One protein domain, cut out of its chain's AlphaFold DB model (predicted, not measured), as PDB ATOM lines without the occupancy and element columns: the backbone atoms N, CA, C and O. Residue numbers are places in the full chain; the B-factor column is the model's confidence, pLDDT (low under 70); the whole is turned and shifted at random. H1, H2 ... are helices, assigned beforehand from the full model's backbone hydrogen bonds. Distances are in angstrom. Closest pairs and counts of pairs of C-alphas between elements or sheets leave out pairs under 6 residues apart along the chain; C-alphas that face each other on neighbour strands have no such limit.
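AT A GLANCE: This is residues 2 to 59 of the 302 residues of the protein "BUB1 N-terminal domain-containing protein" of Gossypium tomentosum (UniProt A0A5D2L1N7). Three helices make the body: H1 and H2 side by side as a helical hairpin that meets over only part of H2, and H4 crossing H2 at a steep angle, the three centres making a triangle. At one end residues 35 to 43 stick out from this body, a stretch that holds the short H3, residues 37 to 40, and reaches to Leu 43, the first residue of H4. The printed part has 58 residues, with four named helices in the order H1, H2, H3, H4 and no named strand, and its class is all helix. It is compact, with a radius of gyration of the C-alphas of 11.5 A, and spans 33 by 27 by 16 A.

HOW THE PARTS SIT: H1, residues 3 to 12, touches H2, residues 22 to 33, where H2 takes part with residues 22 to 26 alone. The closest C-alphas of this hairpin are those of Val 9 and Leu 22, 6.8 A apart, and the helices run opposite ways at a shallow tilt of 8 degrees. H2 also touches H4, residues 43 to 54, with 10 pairs of C-alphas within 8 A. Their closest C-alphas, those of Tyr 26 and Tyr 52, are 5.7 A apart, and the two run opposite ways at a steep tilt of 46 degrees. H1 and H4 are close but not clearly touching, with the C-alphas of Ser 3 and Arg 44 closest at 7.6 A. H3, residues 37 to 40, touches no helix and is apart from H1. It is close but not clearly touching to H2, with the C-alphas of Phe 33 and Tyr 39 closest at 7.0 A, and likewise to H4, with those of Tyr 39 and Tyr 45 closest at 6.3 A. In H1, H2 and H4 every O i to N i+4 pair is within hydrogen-bond range; H3 is too short for such a pair, and its one O i to N i+3 pair is within range.

IN THESE COORDINATES: H1 begins at C-alpha 3, (132.579, 129.828, 160.020), and is 14.3 A long from Ser 3 to Ala 12. H2 begins at C-alpha 22, (125.313, 128.802, 170.211), and is 17.1 A long from Leu 22 to Phe 33. H3 runs from Asp 37 to Lys 40, 5.3 A. H4 runs from Leu 43 to Glu 54, 16.5 A, and ends at C-alpha 54, (117.034, 123.169, 163.899).

THE WHOLE: The two C-alphas farthest apart are those of Pro 15 and Asp 37, at 33.9 A. The printed part has no cut, and no link is long: H1 to H2 is short, H2 to H3 and H3 to H4 are tight. The mean pLDDT of the printed part is 84.4, and the model's confidence is low, under 70, at residues 2 to 3 and 16 to 19.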
ATOM      1  N   GLU A   2     132.372 134.050 159.502       54.00
ATOM      2  CA  GLU A   2     131.827 133.532 160.776       54.00
ATOM      3  C   GLU A   2     131.977 132.017 160.976       54.00
ATOM      4  O   GLU A   2     131.699 131.494 162.051       54.00
ATOM      5  N   SER A   3     132.481 131.293 159.972       60.81
ATOM      6  CA  SER A   3     132.579 129.828 160.020       60.81
ATOM      7  C   SER A   3     133.580 129.300 161.054       60.81
ATOM      8  O   SER A   3     133.460 128.152 161.459       60.81
ATOM      9  N   GLY A   4     134.561 130.104 161.478       75.38
ATOM     10  CA  GLY A   4     135.533 129.699 162.503       75.38
ATOM     11  C   GLY A   4     134.978 129.778 163.925       75.38
ATOM     12  O   GLY A   4     135.192 128.865 164.713       75.38
ATOM     13  N   CYS A   5     134.222 130.836 164.237       78.31
ATOM     14  CA  CYS A   5     133.657 131.046 165.572       78.31
ATOM     15  C   CYS A   5     132.579 130.006 165.893       78.31
ATOM     16  O   CYS A   5     132.658 129.345 166.922       78.31
ATOM     17  N   ILE A   6     131.633 129.792 164.972       82.62
ATOM     18  CA  ILE A   6     130.570 128.788 165.130       82.62
ATOM     19  C   ILE A   6     131.166 127.391 165.317       82.62
ATOM     20  O   ILE A   6     130.803 126.681 166.251       82.62
ATOM     21  N   LYS A   7     132.120 127.019 164.455       83.69
ATOM     22  CA  LYS A   7     132.772 125.711 164.517       83.69
ATOM     23  C   LYS A   7     133.514 125.506 165.838       83.69
ATOM     24  O   LYS A   7     133.392 124.448 166.440       83.69
ATOM     25  N   TRP A   8     134.222 126.530 166.314       84.31
ATOM     26  CA  TRP A   8     134.895 126.472 167.608       84.31
ATOM     27  C   TRP A   8     133.911 126.254 168.765       84.31
ATOM     28  O   TRP A   8     134.184 125.438 169.636       84.31
ATOM     29  N   VAL A   9     132.746 126.915 168.763       83.75
ATOM     30  CA  VAL A   9     131.729 126.714 169.814       83.75
ATOM     31  C   VAL A   9     131.139 125.304 169.761       83.75
ATOM     32  O   VAL A   9     130.967 124.684 170.806       83.75
ATOM     33  N   GLN A  10     130.877 124.769 168.565       83.81
ATOM     34  CA  GLN A  10     130.415 123.384 168.399       83.81
ATOM     35  C   GLN A  10     131.447 122.366 168.916       83.81
ATOM     36  O   GLN A  10     131.077 121.386 169.556       83.81
ATOM     37  N   GLU A  11     132.740 122.606 168.673       85.44
ATOM     38  CA  GLU A  11     133.834 121.751 169.155       85.44
ATOM     39  C   GLU A  11     134.062 121.886 170.669       85.44
ATOM     40  O   GLU A  11     134.315 120.891 171.346       85.44
ATOM     41  N   ALA A  12     133.941 123.099 171.214       82.94
ATOM     42  CA  ALA A  12     134.101 123.373 172.641       82.94
ATOM     43  C   ALA A  12     132.917 122.859 173.480       82.94
ATOM     44  O   ALA A  12     133.099 122.517 174.650       82.94
ATOM     45  N   PHE A  13     131.719 122.771 172.891       79.44
ATOM     46  CA  PHE A  13     130.497 122.322 173.561       79.44
ATOM     47  C   PHE A  13     129.736 121.253 172.747       79.44
ATOM     48  O   PHE A  13     128.621 121.513 172.286       79.44
ATOM     49  N   PRO A  14     130.266 120.014 172.637       76.31
ATOM     50  CA  PRO A  14     129.636 118.929 171.878       76.31
ATOM     51  C   PRO A  14     128.184 118.586 172.260       76.31
ATOM     52  O   PRO A  14     127.408 118.288 171.355       76.31
ATOM     53  N   PRO A  15     127.760 118.620 173.547       71.50
ATOM     54  CA  PRO A  15     126.374 118.303 173.894       71.50
ATOM     55  C   PRO A  15     125.375 119.416 173.540       71.50
ATOM     56  O   PRO A  15     124.185 119.222 173.763       71.50
ATOM     57  N   GLY A  16     125.821 120.564 173.007       63.69
ATOM     58  CA  GLY A  16     124.948 121.522 172.315       63.69
ATOM     59  C   GLY A  16     123.727 122.002 173.107       63.69
ATOM     60  O   GLY A  16     122.665 122.209 172.532       63.69
ATOM     61  N   GLY A  17     123.845 122.148 174.430       66.94
ATOM     62  CA  GLY A  17     122.734 122.596 175.272       66.94
ATOM     63  C   GLY A  17     122.443 124.094 175.136       66.94
ATOM     64  O   GLY A  17     123.289 124.864 174.669       66.94
ATOM     65  N   ASP A  18     121.282 124.529 175.642       67.50
ATOM     66  CA  ASP A  18     120.867 125.944 175.685       67.50
ATOM     67  C   ASP A  18     121.920 126.867 176.351       67.50
ATOM     68  O   ASP A  18     121.991 128.059 176.055       67.50
ATOM     69  N   PHE A  19     122.784 126.316 177.214       67.94
ATOM     70  CA  PHE A  19     123.847 127.041 177.923       67.94
ATOM     71  C   PHE A  19     125.095 127.347 177.084       67.94
ATOM     72  O   PHE A  19     125.926 128.145 177.507       67.94
ATOM     73  N   SER A  20     125.243 126.739 175.903       76.50
ATOM     74  CA  SER A  20     126.401 126.971 175.021       76.50
ATOM     75  C   SER A  20     126.424 128.380 174.411       76.50
ATOM     76  O   SER A  20     127.446 128.811 173.885       76.50
ATOM     77  N   GLY A  21     125.291 129.095 174.430       83.00
ATOM     78  CA  GLY A  21     125.135 130.377 173.739       83.00
ATOM     79  C   GLY A  21     125.130 130.261 172.209       83.00
ATOM     80  O   GLY A  21     124.999 131.277 171.529       83.00
ATOM     81  N   LEU A  22     125.212 129.046 171.653       85.81
ATOM     82  CA  LEU A  22     125.313 128.802 170.211       85.81
ATOM     83  C   LEU A  22     124.116 129.378 169.441       85.81
ATOM     84  O   LEU A  22     124.287 130.030 168.413       85.81
ATOM     85  N   VAL A  23     122.906 129.227 169.987       87.44
ATOM     86  CA  VAL A  23     121.675 129.783 169.401       87.44
ATOM     87  C   VAL A  23     121.721 131.311 169.317       87.44
ATOM     88  O   VAL A  23     121.250 131.881 168.335       87.44
ATOM     89  N   LEU A  24     122.314 131.980 170.311       87.88
ATOM     90  CA  LEU A  24     122.463 133.438 170.306       87.88
ATOM     91  C   LEU A  24     123.465 133.892 169.245       87.88
ATOM     92  O   LEU A  24     123.244 134.909 168.593       87.88
ATOM     93  N   ILE A  25     124.543 133.130 169.046       88.81
ATOM     94  CA  ILE A  25     125.524 133.404 167.992       88.81
ATOM     95  C   ILE A  25     124.852 133.280 166.627       88.81
ATOM     96  O   ILE A  25     124.932 134.213 165.832       88.81
ATOM     97  N   TYR A  26     124.122 132.188 166.381       89.88
ATOM     98  CA  TYR A  26     123.347 132.032 165.153       89.88
ATOM     99  C   TYR A  26     122.374 133.188 164.937       89.88
ATOM    100  O   TYR A  26     122.357 133.766 163.851       89.88
ATOM    101  N   GLU A  27     121.616 133.562 165.970       88.75
ATOM    102  CA  GLU A  27     120.675 134.678 165.909       88.75
ATOM    103  C   GLU A  27     121.375 135.989 165.522       88.75
ATOM    104  O   GLU A  27     120.905 136.715 164.643       88.75
ATOM    105  N   GLN A  28     122.518 136.284 166.140       89.00
ATOM    106  CA  GLN A  28     123.275 137.493 165.850       89.00
ATOM    107  C   GLN A  28     123.785 137.505 164.403       89.00
ATOM    108  O   GLN A  28     123.656 138.526 163.724       89.00
ATOM    109  N   CYS A  29     124.304 136.376 163.913       89.38
ATOM    110  CA  CYS A  29     124.766 136.232 162.533       89.38
ATOM    111  C   CYS A  29     123.621 136.477 161.538       89.38
ATOM    112  O   CYS A  29     123.720 137.328 160.652       89.38
ATOM    113  N   VAL A  30     122.490 135.785 161.699       89.75
ATOM    114  CA  VAL A  30     121.369 135.908 160.756       89.75
ATOM    115  C   VAL A  30     120.732 137.301 160.789       89.75
ATOM    116  O   VAL A  30     120.347 137.839 159.752       89.75
ATOM    117  N   ARG A  31     120.682 137.951 161.956       87.69
ATOM    118  CA  ARG A  31     120.145 139.314 162.089       87.69
ATOM    119  C   ARG A  31     121.076 140.384 161.523       87.69
ATOM    120  O   ARG A  31     120.587 141.398 161.028       87.69
ATOM    121  N   ALA A  32     122.387 140.171 161.572       86.75
ATOM    122  CA  ALA A  32     123.353 141.123 161.038       86.75
ATOM    123  C   ALA A  32     123.338 141.174 159.501       86.75
ATOM    124  O   ALA A  32     123.499 142.249 158.925       86.75
ATOM    125  N   PHE A  33     123.121 140.036 158.832       85.19
ATOM    126  CA  PHE A  33     123.359 139.924 157.387       85.19
ATOM    127  C   PHE A  33     122.113 139.777 156.510       85.19
ATOM    128  O   PHE A  33     122.253 139.835 155.289       85.19
ATOM    129  N   TRP A  34     120.902 139.642 157.062       84.06
ATOM    130  CA  TRP A  34     119.714 139.355 156.239       84.06
ATOM    131  C   TRP A  34     119.336 140.467 155.249       84.06
ATOM    132  O   TRP A  34     118.837 140.160 154.172       84.06
ATOM    133  N   HIS A  35     119.618 141.735 155.568       83.56
ATOM    134  CA  HIS A  35     119.366 142.867 154.665       83.56
ATOM    135  C   HIS A  35     120.326 142.912 153.469       83.56
ATOM    136  O   HIS A  35     120.090 143.638 152.509       83.56
ATOM    137  N   SER A  36     121.461 142.213 153.550       86.69
ATOM    138  CA  SER A  36     122.516 142.297 152.548       86.69
ATOM    139  C   SER A  36     122.286 141.265 151.451       86.69
ATOM    140  O   SER A  36     122.494 140.067 151.651       86.69
ATOM    141  N   ASP A  37     121.938 141.744 150.255       85.56
ATOM    142  CA  ASP A  37     121.701 140.897 149.080       85.56
ATOM    143  C   ASP A  37     122.907 140.017 148.720       85.56
ATOM    144  O   ASP A  37     122.745 138.916 148.198       85.56
ATOM    145  N   ARG A  38     124.125 140.448 149.078       89.25
ATOM    146  CA  ARG A  38     125.370 139.702 148.834       89.25
ATOM    147  C   ARG A  38     125.348 138.293 149.431       89.25
ATOM    148  O   ARG A  38     125.998 137.402 148.891       89.25
ATOM    149  N   TYR A  39     124.673 138.106 150.563       87.81
ATOM    150  CA  TYR A  39     124.696 136.840 151.295       87.81
ATOM    151  C   TYR A  39     123.472 135.965 151.027       87.81
ATOM    152  O   TYR A  39     123.481 134.807 151.437       87.81
ATOM    153  N   LYS A  40     122.455 136.464 150.305       88.06
ATOM    154  CA  LYS A  40     121.222 135.712 150.013       88.06
ATOM    155  C   LYS A  40     121.496 134.387 149.298       88.06
ATOM    156  O   LYS A  40     120.893 133.380 149.652       88.06
ATOM    157  N   ASP A  41     122.466 134.378 148.386       89.69
ATOM    158  CA  ASP A  41     122.899 133.190 147.640       89.69
ATOM    159  C   ASP A  41     124.185 132.540 148.190       89.69
ATOM    160  O   ASP A  41     124.754 131.652 147.552       89.69
ATOM    161  N   ASP A  42     124.678 132.926 149.374       92.06
ATOM    162  CA  ASP A  42     125.858 132.285 149.973       92.06
ATOM    163  C   ASP A  42     125.452 131.020 150.747       92.06
ATOM    164  O   ASP A  42     124.739 131.071 151.752       92.06
ATOM    165  N   LEU A  43     125.974 129.863 150.328       90.19
ATOM    166  CA  LEU A  43     125.712 128.579 150.984       90.19
ATOM    167  C   LEU A  43     126.122 128.574 152.467       90.19
ATOM    168  O   LEU A  43     125.494 127.894 153.276       90.19
ATOM    169  N   ARG A  44     127.175 129.306 152.849       90.94
ATOM    170  CA  ARG A  44     127.611 129.391 154.255       90.94
ATOM    171  C   ARG A  44     126.576 130.119 155.092       90.94
ATOM    172  O   ARG A  44     126.308 129.693 156.207       90.94
ATOM    173  N   TYR A  45     126.001 131.182 154.543       91.31
ATOM    174  CA  TYR A  45     124.962 131.944 155.214       91.31
ATOM    175  C   TYR A  45     123.682 131.121 155.351       91.31
ATOM    176  O   TYR A  45     123.120 131.030 156.440       91.31
ATOM    177  N   LEU A  46     123.290 130.415 154.286       93.25
ATOM    178  CA  LEU A  46     122.175 129.474 154.343       93.25
ATOM    179  C   LEU A  46     122.390 128.398 155.416       93.25
ATOM    180  O   LEU A  46     121.472 128.109 156.170       93.25
ATOM    181  N   LYS A  47     123.594 127.826 155.537       92.56
ATOM    182  CA  LYS A  47     123.876 126.840 156.593       92.56
ATOM    183  C   LYS A  47     123.612 127.394 157.991       92.56
ATOM    184  O   LYS A  47     122.970 126.713 158.772       92.56
ATOM    185  N   VAL A  48     124.035 128.626 158.281       92.75
ATOM    186  CA  VAL A  48     123.763 129.269 159.580       92.75
ATOM    187  C   VAL A  48     122.256 129.373 159.840       92.75
ATOM    188  O   VAL A  48     121.805 129.088 160.944       92.75
ATOM    189  N   TRP A  49     121.464 129.710 158.821       93.69
ATOM    190  CA  TRP A  49     120.003 129.733 158.928       93.69
ATOM    191  C   TRP A  49     119.378 128.361 159.188       93.69
ATOM    192  O   TRP A  49     118.447 128.263 159.985       93.69
ATOM    193  N   LEU A  50     119.868 127.314 158.521       93.94
ATOM    194  CA  LEU A  50     119.364 125.952 158.705       93.94
ATOM    195  C   LEU A  50     119.681 125.428 160.111       93.94
ATOM    196  O   LEU A  50     118.795 124.901 160.776       93.94
ATOM    197  N   GLU A  51     120.905 125.662 160.586       91.75
ATOM    198  CA  GLU A  51     121.321 125.344 161.956       91.75
ATOM    199  C   GLU A  51     120.480 126.121 162.976       91.75
ATOM    200  O   GLU A  51     119.973 125.552 163.940       91.75
ATOM    201  N   TYR A  52     120.248 127.417 162.747       91.75
ATOM    202  CA  TYR A  52     119.369 128.219 163.599       91.75
ATOM    203  C   TYR A  52     117.944 127.651 163.661       91.75
ATOM    204  O   TYR A  52     117.349 127.593 164.739       91.75
ATOM    205  N   ALA A  53     117.406 127.206 162.521       92.81
ATOM    206  CA  ALA A  53     116.078 126.611 162.438       92.81
ATOM    207  C   ALA A  53     115.974 125.290 163.210       92.81
ATOM    208  O   ALA A  53     114.973 125.071 163.884       92.81
ATOM    209  N   GLU A  54     117.003 124.443 163.168       90.31
ATOM    210  CA  GLU A  54     117.034 123.169 163.899       90.31
ATOM    211  C   GLU A  54     116.993 123.357 165.425       90.31
ATOM    212  O   GLU A  54     116.346 122.583 166.128       90.31
ATOM    213  N   HIS A  55     117.587 124.440 165.935       87.88
ATOM    214  CA  HIS A  55     117.588 124.771 167.365       87.88
ATOM    215  C   HIS A  55     116.350 125.580 167.817       87.88
ATOM    216  O   HIS A  55     116.226 125.950 168.992       87.88
ATOM    217  N   CYS A  56     115.414 125.875 166.908       86.31
ATOM    218  CA  CYS A  56     114.191 126.622 167.196       86.31
ATOM    219  C   CYS A  56     112.948 125.722 167.121       86.31
ATOM    220  O   CYS A  56     112.739 124.988 166.159       86.31
ATOM    221  N   SER A  57     112.053 125.829 168.107       84.81
ATOM    222  CA  SER A  57     110.777 125.094 168.104       84.81
ATOM    223  C   SER A  57     109.819 125.574 167.004       84.81
ATOM    224  O   SER A  57     108.983 124.819 166.506       84.81
ATOM    225  N   ASP A  58     109.965 126.827 166.586       87.75
ATOM    226  CA  ASP A  58     109.159 127.519 165.588       87.75
ATOM    227  C   ASP A  58     109.868 127.641 164.229       87.75
ATOM    228  O   ASP A  58     109.743 128.644 163.530       87.75
ATOM    229  N   ALA A  59     110.582 126.592 163.809       91.38
ATOM    230  CA  ALA A  59     111.339 126.583 162.555       91.38
ATOM    231  C   ALA A  59     110.511 126.926 161.296       91.38
ATOM    232  O   ALA A  59     111.046 127.495 160.351       91.38
TER     233      ALA A  59